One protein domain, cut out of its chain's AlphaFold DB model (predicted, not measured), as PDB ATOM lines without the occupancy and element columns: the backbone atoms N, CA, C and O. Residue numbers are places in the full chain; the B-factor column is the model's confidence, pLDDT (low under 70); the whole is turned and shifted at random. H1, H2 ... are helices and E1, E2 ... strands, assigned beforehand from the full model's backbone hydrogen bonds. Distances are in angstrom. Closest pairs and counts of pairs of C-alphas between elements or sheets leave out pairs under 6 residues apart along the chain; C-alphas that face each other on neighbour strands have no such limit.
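AT A GLANCE: This is residues 62 to 158 of the 158 residues of an uncharacterized protein of Oesophagostomum dentatum (UniProt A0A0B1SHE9). A long, twisted sheet of three strands, E1, E2 and E5, has the short helix H1 over one face near one end, with H2 beyond that end and the small hairpin of E3 and E4 apart from the sheet's other two strands, E1 and E2. At the opposite end, residues 133 to 158, with no named element, loop out and fold back. The 97 printed residues hold two named helices and five named strands, in the order E1 E2 H1 E3 E4 H2 E5; the sheet's order is E1 - E2 - E5, antiparallel, and the class is mixed. The outline is elongated, 46 by 28 by 20 A, and only just compact, close to loose, with a radius of gyration of the C-alphas of 14.8 A.

IN THESE COORDINATES: E1, residues 64 to 71, begins with C-alpha 64 at (-15.953, 36.881, -16.136) and is 21.7 A long. E2 is residues 74 to 82, 26.5 A, and E5 residues 125 to 132, 22.7 A, ending with C-alpha 132 at (-10.356, 20.052, -21.643). H1 is residues 83 to 89, E3 92 to 95, E4 98 to 101, and H2 104 to 119, 22.3 A.

HOW THE PARTS SIT: The hairpin E1 and E2 has N 67 and O 78 at 2.9 A; between E2 and E5, N 130 and O 77 are 2.8 A apart. H1 is on the sheet at a height of 7.5 A, along the strands, at 14 degrees to E2 on the local plane; its closest C-alpha pair with E5 is Ala 83 and Gly 126, 3.9 A. H2 is not on the sheet, and is close to but not clearly touching H1, the closest C-alphas being those of Leu 87 and Glu 107, 7.8 A, at a shallow tilt of 23 degrees, opposite ways. In the hairpin E3 and E4, N 93 and O 100 are 2.8 A apart; E3 and E5 are near each other, with 5 pairs of C-alphas within 10 A. In H1 and H2 every O i to N i+4 pair is within hydrogen-bond range.

THE WHOLE: The C-alphas of Gly 119 and Thr 140 are the two farthest apart, 46.6 A. Residues 116 to 121, of which 116 to 119 belong to H2, stand free. The printed part has no cut, and no link is long. Residues 153 to 158 are under 70 in pLDDT.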
ATOM      1  N   ASN A  62     -11.767  41.796 -15.801       76.31
ATOM      2  CA  ASN A  62     -11.976  40.720 -16.775       76.31
ATOM      3  C   ASN A  62     -13.462  40.495 -17.107       76.31
ATOM      4  O   ASN A  62     -13.801  40.098 -18.221       76.31
ATOM      5  N   LYS A  63     -14.357  40.835 -16.172       85.50
ATOM      6  CA  LYS A  63     -15.823  40.717 -16.250       85.50
ATOM      7  C   LYS A  63     -16.333  39.294 -16.517       85.50
ATOM      8  O   LYS A  63     -17.423  39.126 -17.072       85.50
ATOM      9  N   TYR A  64     -15.569  38.289 -16.104       88.00
ATOM     10  CA  TYR A  64     -15.953  36.881 -16.136       88.00
ATOM     11  C   TYR A  64     -15.498  36.164 -14.859       88.00
ATOM     12  O   TYR A  64     -14.611  36.642 -14.152       88.00
ATOM     13  N   GLN A  65     -16.114  35.018 -14.594       88.94
ATOM     14  CA  GLN A  65     -15.753  34.028 -13.583       88.94
ATOM     15  C   GLN A  65     -15.585  32.684 -14.288       88.94
ATOM     16  O   GLN A  65     -16.389  32.345 -15.160       88.94
ATOM     17  N   VAL A  66     -14.563  31.927 -13.900       89.69
ATOM     18  CA  VAL A  66     -14.271  30.601 -14.462       89.69
ATOM     19  C   VAL A  66     -14.244  29.590 -13.340       89.69
ATOM     20  O   VAL A  66     -13.650  29.852 -12.298       89.69
ATOM     21  N   SER A  67     -14.821  28.419 -13.560       90.19
ATOM     22  CA  SER A  67     -14.620  27.269 -12.689       90.19
ATOM     23  C   SER A  67     -14.329  26.021 -13.508       90.19
ATOM     24  O   SER A  67     -14.852  25.827 -14.602       90.19
ATOM     25  N   ILE A  68     -13.465  25.168 -12.971       90.69
ATOM     26  CA  ILE A  68     -13.087  23.897 -13.583       90.69
ATOM     27  C   ILE A  68     -13.638  22.787 -12.707       90.69
ATOM     28  O   ILE A  68     -13.431  22.777 -11.493       90.69
ATOM     29  N   HIS A  69     -14.349  21.858 -13.330       91.31
ATOM     30  CA  HIS A  69     -15.019  20.750 -12.673       91.31
ATOM     31  C   HIS A  69     -14.525  19.426 -13.230       91.31
ATOM     32  O   HIS A  69     -14.270  19.292 -14.426       91.31
ATOM     33  N   GLN A  70     -14.435  18.418 -12.374       89.69
ATOM     34  CA  GLN A  70     -14.156  17.065 -12.824       89.69
ATOM     35  C   GLN A  70     -15.396  16.469 -13.507       89.69
ATOM     36  O   GLN A  70     -16.504  16.541 -12.976       89.69
ATOM     37  N   ASN A  71     -15.212  15.871 -14.683       86.31
ATOM     38  CA  ASN A  71     -16.254  15.208 -15.463       86.31
ATOM     39  C   ASN A  71     -15.751  13.825 -15.911       86.31
ATOM     40  O   ASN A  71     -15.296  13.640 -17.039       86.31
ATOM     41  N   GLY A  72     -15.780  12.855 -14.991       84.94
ATOM     42  CA  GLY A  72     -15.228  11.516 -15.217       84.94
ATOM     43  C   GLY A  72     -13.704  11.540 -15.364       84.94
ATOM     44  O   GLY A  72     -12.988  11.871 -14.414       84.94
ATOM     45  N   ASP A  73     -13.221  11.187 -16.557       83.81
ATOM     46  CA  ASP A  73     -11.794  11.184 -16.906       83.81
ATOM     47  C   ASP A  73     -11.294  12.508 -17.494       83.81
ATOM     48  O   ASP A  73     -10.104  12.650 -17.765       83.81
ATOM     49  N   ARG A  74     -12.195  13.478 -17.675       88.75
ATOM     50  CA  ARG A  74     -11.905  14.786 -18.264       88.75
ATOM     51  C   ARG A  74     -12.190  15.908 -17.276       88.75
ATOM     52  O   ARG A  74     -12.864  15.715 -16.260       88.75
ATOM     53  N   PHE A  75     -11.727  17.102 -17.619       90.50
ATOM     54  CA  PHE A  75     -12.104  18.331 -16.934       90.50
ATOM     55  C   PHE A  75     -13.029  19.164 -17.815       90.50
ATOM     56  O   PHE A  75     -12.813  19.299 -19.017       90.50
ATOM     57  N   LEU A  76     -14.062  19.721 -17.197       89.81
ATOM     58  CA  LEU A  76     -14.987  20.655 -17.815       89.81
ATOM     59  C   LEU A  76     -14.701  22.043 -17.256       89.81
ATOM     60  O   LEU A  76     -14.902  22.289 -16.065       89.81
ATOM     61  N   LEU A  77     -14.239  22.942 -18.113       90.31
ATOM     62  CA  LEU A  77     -14.146  24.358 -17.806       90.31
ATOM     63  C   LEU A  77     -15.489  25.001 -18.139       90.31
ATOM     64  O   LEU A  77     -16.009  24.829 -19.237       90.31
ATOM     65  N   VAL A  78     -16.048  25.744 -17.193       90.69
ATOM     66  CA  VAL A  78     -17.241  26.564 -17.407       90.69
ATOM     67  C   VAL A  78     -16.913  28.010 -17.079       90.69
ATOM     68  O   VAL A  78     -16.199  28.304 -16.117       90.69
ATOM     69  N   MET A  79     -17.433  28.925 -17.885       89.25
ATOM     70  CA  MET A  79     -17.231  30.352 -17.701       89.25
ATOM     71  C   MET A  79     -18.570  31.075 -17.776       89.25
ATOM     72  O   MET A  79     -19.418  30.787 -18.618       89.25
ATOM     73  N   LYS A  80     -18.751  32.044 -16.878       89.56
ATOM     74  CA  LYS A  80     -19.887  32.969 -16.890       89.56
ATOM     75  C   LYS A  80     -19.389  34.405 -16.821       89.56
ATOM     76  O   LYS A  80     -18.405  34.693 -16.142       89.56
ATOM     77  N   GLY A  81     -20.065  35.332 -17.485       89.44
ATOM     78  CA  GLY A  81     -19.627  36.725 -17.487       89.44
ATOM     79  C   GLY A  81     -20.530  37.654 -18.276       89.44
ATOM     80  O   GLY A  81     -21.660  37.312 -18.621       89.44
ATOM     81  N   ALA A  82     -20.022  38.849 -18.571       89.00
ATOM     82  CA  ALA A  82     -20.704  39.770 -19.472       89.00
ATOM     83  C   ALA A  82     -20.883  39.118 -20.854       89.00
ATOM     84  O   ALA A  82     -19.915  38.618 -21.429       89.00
ATOM     85  N   ALA A  83     -22.100  39.158 -21.394       87.62
ATOM     86  CA  ALA A  83     -22.472  38.454 -22.621       87.62
ATOM     87  C   ALA A  83     -21.534  38.788 -23.805       87.62
ATOM     88  O   ALA A  83     -21.047  37.894 -24.494       87.62
ATOM     89  N   GLU A  84     -21.163  40.062 -23.962       86.62
ATOM     90  CA  GLU A  84     -20.212  40.520 -24.987       86.62
ATOM     91  C   GLU A  84     -18.782  39.987 -24.805       86.62
ATOM     92  O   GLU A  84     -18.040  39.842 -25.776       86.62
ATOM     93  N   LYS A  85     -18.355  39.737 -23.560       87.69
ATOM     94  CA  LYS A  85     -17.028  39.178 -23.272       87.69
ATOM     95  C   LYS A  85     -16.993  37.697 -23.606       87.69
ATOM     96  O   LYS A  85     -16.056  37.267 -24.266       87.69
ATOM     97  N   ILE A  86     -18.035  36.966 -23.220       87.31
ATOM     98  CA  ILE A  86     -18.172  35.542 -23.532       87.31
ATOM     99  C   ILE A  86     -18.235  35.327 -25.046       87.31
ATOM    100  O   ILE A  86     -17.440  34.560 -25.577       87.31
ATOM    101  N   LEU A  87     -19.051  36.103 -25.769       86.06
ATOM    102  CA  LEU A  87     -19.141  36.008 -27.232       86.06
ATOM    103  C   LEU A  87     -17.785  36.205 -27.933       86.06
ATOM    104  O   LEU A  87     -17.513  35.576 -28.953       86.06
ATOM    105  N   LYS A  88     -16.923  37.086 -27.410       84.38
ATOM    106  CA  LYS A  88     -15.579  37.316 -27.971       84.38
ATOM    107  C   LYS A  88     -14.625  36.151 -27.722       84.38
ATOM    108  O   LYS A  88     -13.721  35.952 -28.523       84.38
ATOM    109  N   VAL A  89     -14.820  35.426 -26.625       83.44
ATOM    110  CA  VAL A  89     -13.988  34.291 -26.216       83.44
ATOM    111  C   VAL A  89     -14.402  33.006 -26.938       83.44
ATOM    112  O   VAL A  89     -13.531  32.218 -27.299       83.44
ATOM    113  N   CYS A  90     -15.698  32.822 -27.209       84.62
ATOM    114  CA  CYS A  90     -16.212  31.648 -27.912       84.62
ATOM    115  C   CYS A  90     -15.827  31.627 -29.394       84.62
ATOM    116  O   CYS A  90     -15.838  32.660 -30.071       84.62
ATOM    117  N   SER A  91     -15.527  30.440 -29.910       83.81
ATOM    118  CA  SER A  91     -15.229  30.186 -31.328       83.81
ATOM    119  C   SER A  91     -16.323  29.369 -32.005       83.81
ATOM    120  O   SER A  91     -16.570  29.549 -33.197       83.81
ATOM    121  N   SER A  92     -16.991  28.508 -31.245       85.44
ATOM    122  CA  SER A  92     -18.147  27.730 -31.661       85.44
ATOM    123  C   SER A  92     -19.362  28.091 -30.812       85.44
ATOM    124  O   SER A  92     -19.269  28.849 -29.845       85.44
ATOM    125  N   VAL A  93     -20.524  27.625 -31.250       86.06
ATOM    126  CA  VAL A  93     -21.813  27.799 -30.587       86.06
ATOM    127  C   VAL A  93     -22.576  26.488 -30.676       86.06
ATOM    128  O   VAL A  93     -22.580  25.832 -31.721       86.06
ATOM    129  N   LEU A  94     -23.228  26.096 -29.587       84.50
ATOM    130  CA  LEU A  94     -24.066  24.902 -29.561       84.50
ATOM    131  C   LEU A  94     -25.499  25.261 -29.980       84.50
ATOM    132  O   LEU A  94     -26.223  25.922 -29.235       84.50
ATOM    133  N   ILE A  95     -25.923  24.820 -31.165       84.00
ATOM    134  CA  ILE A  95     -27.278  25.040 -31.690       84.00
ATOM    135  C   ILE A  95     -27.938  23.677 -31.879       84.00
ATOM    136  O   ILE A  95     -27.459  22.867 -32.664       84.00
ATOM    137  N   GLU A  96     -29.028  23.421 -31.149       83.38
ATOM    138  CA  GLU A  96     -29.797  22.161 -31.224       83.38
ATOM    139  C   GLU A  96     -28.961  20.894 -30.946       83.38
ATOM    140  O   GLU A  96     -29.268  19.806 -31.421       83.38
ATOM    141  N   GLY A  97     -27.898  21.027 -30.145       81.94
ATOM    142  CA  GLY A  97     -26.976  19.930 -29.830       81.94
ATOM    143  C   GLY A  97     -25.840  19.745 -30.840       81.94
ATOM    144  O   GLY A  97     -24.958  18.924 -30.602       81.94
ATOM    145  N   GLU A  98     -25.812  20.531 -31.918       83.12
ATOM    146  CA  GLU A  98     -24.711  20.561 -32.878       83.12
ATOM    147  C   GLU A  98     -23.780  21.743 -32.617       83.12
ATOM    148  O   GLU A  98     -24.209  22.890 -32.472       83.12
ATOM    149  N   GLU A  99     -22.481  21.465 -32.594       84.00
ATOM    150  CA  GLU A  99     -21.458  22.496 -32.477       84.00
ATOM    151  C   GLU A  99     -21.205  23.127 -33.852       84.00
ATOM    152  O   GLU A  99     -20.743  22.469 -34.785       84.00
ATOM    153  N   LYS A 100     -21.538  24.413 -33.987       85.44
ATOM    154  CA  LYS A 100     -21.365  25.193 -35.218       85.44
ATOM    155  C   LYS A 100     -20.320  26.276 -35.002       85.44
ATOM    156  O   LYS A 100     -20.171  26.794 -33.900       85.44
ATOM    157  N   SER A 101     -19.589  26.628 -36.056       85.12
ATOM    158  CA  SER A 101     -18.654  27.755 -36.002       85.12
ATOM    159  C   SER A 101     -19.416  29.053 -35.743       85.12
ATOM    160  O   SER A 101     -20.516  29.262 -36.261       85.12
ATOM    161  N   LYS A 102     -18.824  29.943 -34.948       84.31
ATOM    162  CA  LYS A 102     -19.369  31.275 -34.719       84.31
ATOM    163  C   LYS A 102     -19.222  32.108 -35.992       84.31
ATOM    164  O   LYS A 102     -18.161  32.657 -36.282       84.31
ATOM    165  N   ASP A 103     -20.313  32.220 -36.738       86.31
ATOM    166  CA  ASP A 103     -20.377  33.043 -37.943       86.31
ATOM    167  C   ASP A 103     -20.804  34.485 -37.634       86.31
ATOM    168  O   ASP A 103     -21.536  34.756 -36.680       86.31
ATOM    169  N   LYS A 104     -20.459  35.423 -38.527       86.25
ATOM    170  CA  LYS A 104     -20.927  36.826 -38.453       86.25
ATOM    171  C   LYS A 104     -22.452  36.949 -38.385       86.25
ATOM    172  O   LYS A 104     -22.976  37.917 -37.837       86.25
ATOM    173  N   LYS A 105     -23.179  35.986 -38.963       87.44
ATOM    174  CA  LYS A 105     -24.643  35.935 -38.878       87.44
ATOM    175  C   LYS A 105     -25.096  35.724 -37.430       87.44
ATOM    176  O   LYS A 105     -25.933  36.488 -36.957       87.44
ATOM    177  N   PHE A 106     -24.490  34.763 -36.732       86.88
ATOM    178  CA  PHE A 106     -24.773  34.493 -35.325       86.88
ATOM    179  C   PHE A 106     -24.416  35.694 -34.447       86.88
ATOM    180  O   PHE A 106     -25.208  36.089 -33.599       86.88
ATOM    181  N   GLU A 107     -23.269  36.340 -34.685       86.88
ATOM    182  CA  GLU A 107     -22.886  37.543 -33.930       86.88
ATOM    183  C   GLU A 107     -23.919  38.673 -34.065       86.88
ATOM    184  O   GLU A 107     -24.252  39.334 -33.081       86.88
ATOM    185  N   ASN A 108     -24.469  38.877 -35.266       89.44
ATOM    186  CA  ASN A 108     -25.509  39.880 -35.495       89.44
ATOM    187  C   ASN A 108     -26.835  39.518 -34.811       89.44
ATOM    188  O   ASN A 108     -27.490  40.397 -34.249       89.44
ATOM    189  N   GLU A 109     -27.242  38.248 -34.855       89.50
ATOM    190  CA  GLU A 109     -28.445  37.761 -34.168       89.50
ATOM    191  C   GLU A 109     -28.303  37.883 -32.648       89.50
ATOM    192  O   GLU A 109     -29.187  38.434 -31.988       89.50
ATOM    193  N   PHE A 110     -27.151  37.487 -32.105       89.44
ATOM    194  CA  PHE A 110     -26.821  37.652 -30.695       89.44
ATOM    195  C   PHE A 110     -26.865  39.120 -30.275       89.44
ATOM    196  O   PHE A 110     -27.463  39.449 -29.255       89.44
ATOM    197  N   LYS A 111     -26.268  40.023 -31.065       88.94
ATOM    198  CA  LYS A 111     -26.254  41.455 -30.747       88.94
ATOM    199  C   LYS A 111     -27.664  42.043 -30.713       88.94
ATOM    200  O   LYS A 111     -27.975  42.801 -29.802       88.94
ATOM    201  N   ARG A 112     -28.535  41.645 -31.647       90.94
ATOM    202  CA  ARG A 112     -29.951  42.053 -31.648       90.94
ATOM    203  C   ARG A 112     -30.686  41.555 -30.408       90.94
ATOM    204  O   ARG A 112     -31.376  42.340 -29.770       90.94
ATOM    205  N   ALA A 113     -30.523  40.280 -30.054       90.75
ATOM    206  CA  ALA A 113     -31.134  39.719 -28.849       90.75
ATOM    207  C   ALA A 113     -30.613  40.415 -27.579       90.75
ATOM    208  O   ALA A 113     -31.392  40.773 -26.700       90.75
ATOM    209  N   TYR A 114     -29.306  40.679 -27.511       89.81
ATOM    210  CA  TYR A 114     -28.678  41.403 -26.408       89.81
ATOM    211  C   TYR A 114     -29.216  42.836 -26.271       89.81
ATOM    212  O   TYR A 114     -29.544  43.258 -25.165       89.81
ATOM    213  N   GLU A 115     -29.361  43.570 -27.379       89.12
ATOM    214  CA  GLU A 115     -29.947  44.918 -27.394       89.12
ATOM    215  C   GLU A 115     -31.430  44.910 -26.991       89.12
ATOM    216  O   GLU A 115     -31.864  45.792 -26.253       89.12
ATOM    217  N   GLN A 116     -32.201  43.903 -27.413       92.06
ATOM    218  CA  GLN A 116     -33.606  43.750 -27.019       92.06
ATOM    219  C   GLN A 116     -33.760  43.501 -25.517       92.06
ATOM    220  O   GLN A 116     -34.514  44.210 -24.855       92.06
ATOM    221  N   LEU A 117     -33.012  42.540 -24.969       89.88
ATOM    222  CA  LEU A 117     -33.019  42.238 -23.534       89.88
ATOM    223  C   LEU A 117     -32.512  43.429 -22.708       89.88
ATOM    224  O   LEU A 117     -33.097  43.776 -21.681       89.88
ATOM    225  N   GLY A 118     -31.481  44.121 -23.203       88.38
ATOM    226  CA  GLY A 118     -31.012  45.377 -22.620       88.38
ATOM    227  C   GLY A 118     -32.077  46.480 -22.646       88.38
ATOM    228  O   GLY A 118     -32.194  47.237 -21.685       88.38
ATOM    229  N   GLY A 119     -32.899  46.541 -23.698       89.12
ATOM    230  CA  GLY A 119     -34.028  47.468 -23.821       89.12
ATOM    231  C   GLY A 119     -35.144  47.231 -22.799       89.12
ATOM    232  O   GLY A 119     -35.810  48.184 -22.400       89.12
ATOM    233  N   TYR A 120     -35.312  45.995 -22.316       91.38
ATOM    234  CA  TYR A 120     -36.221  45.668 -21.211       91.38
ATOM    235  C   TYR A 120     -35.640  45.978 -19.822       91.38
ATOM    236  O   TYR A 120     -36.330  45.818 -18.816       91.38
ATOM    237  N   GLY A 121     -34.385  46.438 -19.745       88.88
ATOM    238  CA  GLY A 121     -33.686  46.660 -18.479       88.88
ATOM    239  C   GLY A 121     -33.225  45.364 -17.807       88.88
ATOM    240  O   GLY A 121     -32.908  45.372 -16.617       88.88
ATOM    241  N   GLU A 122     -33.184  44.249 -18.543       88.00
ATOM    242  CA  GLU A 122     -32.722  42.971 -18.015       88.00
ATOM    243  C   GLU A 122     -31.195  42.872 -18.022       88.00
ATOM    244  O   GLU A 122     -30.493  43.360 -18.912       88.00
ATOM    245  N   ARG A 123     -30.653  42.186 -17.012       87.12
ATOM    246  CA  ARG A 123     -29.220  41.908 -16.927       87.12
ATOM    247  C   ARG A 123     -28.899  40.615 -17.671       87.12
ATOM    248  O   ARG A 123     -29.160  39.530 -17.160       87.12
ATOM    249  N   VAL A 124     -28.262  40.731 -18.832       89.31
ATOM    250  CA  VAL A 124     -27.853  39.571 -19.639       89.31
ATOM    251  C   VAL A 124     -26.481  39.046 -19.206       89.31
ATOM    252  O   VAL A 124     -25.509  39.801 -19.104       89.31
ATOM    253  N   LEU A 125     -26.392  37.734 -18.992       88.94
ATOM    254  CA  LEU A 125     -25.147  37.014 -18.727       88.94
ATOM    255  C   LEU A 125     -24.859  36.037 -19.867       88.94
ATOM    256  O   LEU A 125     -25.769  35.395 -20.383       88.94
ATOM    257  N   GLY A 126     -23.588  35.932 -20.245       89.81
ATOM    258  CA  GLY A 126     -23.106  34.888 -21.140       89.81
ATOM    259  C   GLY A 126     -22.598  33.694 -20.344       89.81
ATOM    260  O   GLY A 126     -22.004  33.872 -19.275       89.81
ATOM    261  N   PHE A 127     -22.795  32.505 -20.898       89.69
ATOM    262  CA  PHE A 127     -22.255  31.246 -20.402       89.69
ATOM    263  C   PHE A 127     -21.556  30.539 -21.554       89.69
ATOM    264  O   PHE A 127     -22.042  30.603 -22.680       89.69
ATOM    265  N   CYS A 128     -20.434  29.892 -21.267       89.19
ATOM    266  CA  CYS A 128     -19.777  28.990 -22.199       89.19
ATOM    267  C   CYS A 128     -19.108  27.836 -21.456       89.19
ATOM    268  O   CYS A 128     -18.802  27.935 -20.258       89.19
ATOM    269  N   ASP A 129     -18.894  26.744 -22.178       89.50
ATOM    270  CA  ASP A 129     -18.203  25.565 -21.684       89.50
ATOM    271  C   ASP A 129     -17.096  25.110 -22.636       89.50
ATOM    272  O   ASP A 129     -17.102  25.353 -23.844       89.50
ATOM    273  N   LEU A 130     -16.088  24.469 -22.055       88.00
ATOM    274  CA  LEU A 130     -14.972  23.883 -22.773       88.00
ATOM    275  C   LEU A 130     -14.581  22.569 -22.101       88.00
ATOM    276  O   LEU A 130     -14.157  22.542 -20.942       88.00
ATOM    277  N   GLU A 131     -14.683  21.472 -22.844       88.12
ATOM    278  CA  GLU A 131     -14.087  20.207 -22.424       88.12
ATOM    279  C   GLU A 131     -12.575  20.249 -22.661       88.12
ATOM    280  O   GLU A 131     -12.104  20.429 -23.785       88.12
ATOM    281  N   LEU A 132     -11.809  20.089 -21.584       87.81
ATOM    282  CA  LEU A 132     -10.356  20.052 -21.643       87.81
ATOM    283  C   LEU A 132      -9.879  18.684 -22.138       87.81
ATOM    284  O   LEU A 132     -10.406  17.635 -21.757       87.81
ATOM    285  N   ASP A 133      -8.851  18.720 -22.981       86.69
ATOM    286  CA  ASP A 133      -8.231  17.537 -23.565       86.69
ATOM    287  C   ASP A 133      -7.542  16.694 -22.473       86.69
ATOM    288  O   ASP A 133      -6.624  17.204 -21.818       86.69
ATOM    289  N   PRO A 134      -7.949  15.428 -22.257       86.19
ATOM    290  CA  PRO A 134      -7.368  14.580 -21.218       86.19
ATOM    291  C   PRO A 134      -5.881  14.276 -21.443       86.19
ATOM    292  O   PRO A 134      -5.185  13.976 -20.474       86.19
ATOM    293  N   GLU A 135      -5.374  14.370 -22.678       85.75
ATOM    294  CA  GLU A 135      -3.946  14.172 -22.962       85.75
ATOM    295  C   GLU A 135      -3.101  15.348 -22.458       85.75
ATOM    296  O   GLU A 135      -1.988  15.161 -21.967       85.75
ATOM    297  N   LYS A 136      -3.642  16.569 -22.545       85.06
ATOM    298  CA  LYS A 136      -2.968  17.798 -22.092       85.06
ATOM    299  C   LYS A 136      -3.197  18.077 -20.610       85.06
ATOM    300  O   LYS A 136      -2.321  18.631 -19.951       85.06
ATOM    301  N   PHE A 137      -4.365  17.697 -20.098       87.12
ATOM    302  CA  PHE A 137      -4.804  17.944 -18.727       87.12
ATOM    303  C   PHE A 137      -5.148  16.612 -18.039       87.12
ATOM    304  O   PHE A 137      -6.328  16.286 -17.878       87.12
ATOM    305  N   PRO A 138      -4.137  15.816 -17.635       86.19
ATOM    306  CA  PRO A 138      -4.362  14.559 -16.921       86.19
ATOM    307  C   PRO A 138      -4.974  14.811 -15.538       86.19
ATOM    308  O   PRO A 138      -4.843  15.894 -14.982       86.19
ATOM    309  N   LYS A 139      -5.578  13.794 -14.909       81.06
ATOM    310  CA  LYS A 139      -6.238  13.934 -13.589       81.06
ATOM    311  C   LYS A 139      -5.358  14.518 -12.475       81.06
ATOM    312  O   LYS A 139      -5.883  15.075 -11.520       81.06
ATOM    313  N   THR A 140      -4.039  14.368 -12.578       81.69
ATOM    314  CA  THR A 140      -3.059  14.901 -11.621       81.69
ATOM    315  C   THR A 140      -2.611  16.328 -11.944       81.69
ATOM    316  O   THR A 140      -1.709  16.843 -11.287       81.69
ATOM    317  N   TYR A 141      -3.182  16.957 -12.973       85.94
ATOM    318  CA  TYR A 141      -2.834  18.307 -13.383       85.94
ATOM    319  C   TYR A 141      -3.231  19.319 -12.307       85.94
ATOM    320  O   TYR A 141      -4.390  19.391 -11.895       85.94
ATOM    321  N   ALA A 142      -2.260  20.111 -11.858       86.31
ATOM    322  CA  ALA A 142      -2.492  21.202 -10.928       86.31
ATOM    323  C   ALA A 142      -2.868  22.460 -11.718       86.31
ATOM    324  O   ALA A 142      -2.039  23.031 -12.428       86.31
ATOM    325  N   PHE A 143      -4.127  22.878 -11.613       88.00
ATOM    326  CA  PHE A 143      -4.599  24.119 -12.219       88.00
ATOM    327  C   PHE A 143      -4.123  25.321 -11.402       88.00
ATOM    328  O   PHE A 143      -4.416  25.418 -10.212       88.00
ATOM    329  N   ASP A 144      -3.420  26.238 -12.060       86.62
ATOM    330  CA  ASP A 144      -2.992  27.508 -11.479       86.62
ATOM    331  C   ASP A 144      -3.973  28.608 -11.894       86.62
ATOM    332  O   ASP A 144      -4.240  28.810 -13.079       86.62
ATOM    333  N   THR A 145      -4.552  29.295 -10.910       84.19
ATOM    334  CA  THR A 145      -5.528  30.374 -11.112       84.19
ATOM    335  C   THR A 145      -4.912  31.774 -11.061       84.19
ATOM    336  O   THR A 145      -5.581  32.728 -11.454       84.19
ATOM    337  N   GLU A 146      -3.677  31.916 -10.567       81.31
ATOM    338  CA  GLU A 146      -2.936  33.186 -10.528       81.31
ATOM    339  C   GLU A 146      -2.225  33.436 -11.858       81.31
ATOM    340  O   GLU A 146      -2.347  34.515 -12.444       81.31
ATOM    341  N   THR A 147      -1.556  32.401 -12.370       81.94
ATOM    342  CA  THR A 147      -0.981  32.349 -13.715       81.94
ATOM    343  C   THR A 147      -1.669  31.247 -14.519       81.94
ATOM    344  O   THR A 147      -1.213  30.106 -14.501       81.94
ATOM    345  N   PRO A 148      -2.775  31.565 -15.226       81.12
ATOM    346  CA  PRO A 148      -3.632  30.575 -15.869       81.12
ATOM    347  C   PRO A 148      -2.852  29.656 -16.806       81.12
ATOM    348  O   PRO A 148      -2.431  30.060 -17.890       81.12
ATOM    349  N   ASN A 149      -2.687  28.401 -16.393       84.25
ATOM    350  CA  ASN A 149      -2.008  27.362 -17.171       84.25
ATOM    351  C   ASN A 149      -2.970  26.576 -18.086       84.25
ATOM    352  O   ASN A 149      -2.609  25.562 -18.676       84.25
ATOM    353  N   PHE A 150      -4.199  27.069 -18.236       84.19
ATOM    354  CA  PHE A 150      -5.274  26.479 -19.025       84.19
ATOM    355  C   PHE A 150      -5.878  27.511 -19.989       84.19
ATOM    356  O   PHE A 150      -5.753  28.719 -19.767       84.19
ATOM    357  N   PRO A 151      -6.538  27.067 -21.075       80.94
ATOM    358  CA  PRO A 151      -7.118  27.975 -22.055       80.94
ATOM    359  C   PRO A 151      -8.254  28.803 -21.438       80.94
ATOM    360  O   PRO A 151      -9.337  28.292 -21.168       80.94
ATOM    361  N   LEU A 152      -8.004  30.099 -21.240       74.94
ATOM    362  CA  LEU A 152      -9.025  31.088 -20.871       74.94
ATOM    363  C   LEU A 152      -9.695  31.731 -22.082       74.94
ATOM    364  O   LEU A 152     -10.803  32.248 -21.981       74.94
ATOM    365  N   SER A 153      -9.012  31.730 -23.222       64.25
ATOM    366  CA  SER A 153      -9.550  32.247 -24.469       64.25
ATOM    367  C   SER A 153      -8.848  31.597 -25.646       64.25
ATOM    368  O   SER A 153      -7.760  32.032 -26.019       64.25
ATOM    369  N   SER A 154      -9.432  30.541 -26.215       52.19
ATOM    370  CA  SER A 154      -8.901  29.951 -27.450       52.19
ATOM    371  C   SER A 154      -9.830  28.899 -28.063       52.19
ATOM    372  O   SER A 154     -10.146  27.900 -27.421       52.19
ATOM    373  N   GLU A 155     -10.167  29.139 -29.332       50.03
ATOM    374  CA  GLU A 155     -10.480  28.250 -30.471       50.03
ATOM    375  C   GLU A 155     -11.453  27.062 -30.347       50.03
ATOM    376  O   GLU A 155     -11.941  26.621 -31.389       50.03
ATOM    377  N   ARG A 156     -11.837  26.575 -29.163       53.81
ATOM    378  CA  ARG A 156     -12.776  25.436 -29.022       53.81
ATOM    379  C   ARG A 156     -13.818  25.566 -27.906       53.81
ATOM    380  O   ARG A 156     -14.427  24.570 -27.535       53.81
ATOM    381  N   SER A 157     -13.986  26.749 -27.318       59.78
ATOM    382  CA  SER A 157     -15.056  26.967 -26.336       59.78
ATOM    383  C   SER A 157     -16.370  27.261 -27.058       59.78
ATOM    384  O   SER A 157     -16.377  28.124 -27.950       59.78
ATOM    385  N   ARG A 158     -17.437  26.579 -26.634       61.81
ATOM    386  CA  ARG A 158     -18.784  26.638 -27.215       61.81
ATOM    387  C   ARG A 158     -19.808  27.282 -26.287       61.81
ATOM    388  O   ARG A 158     -19.543  27.350 -25.063       61.81
TER     389      ARG A 158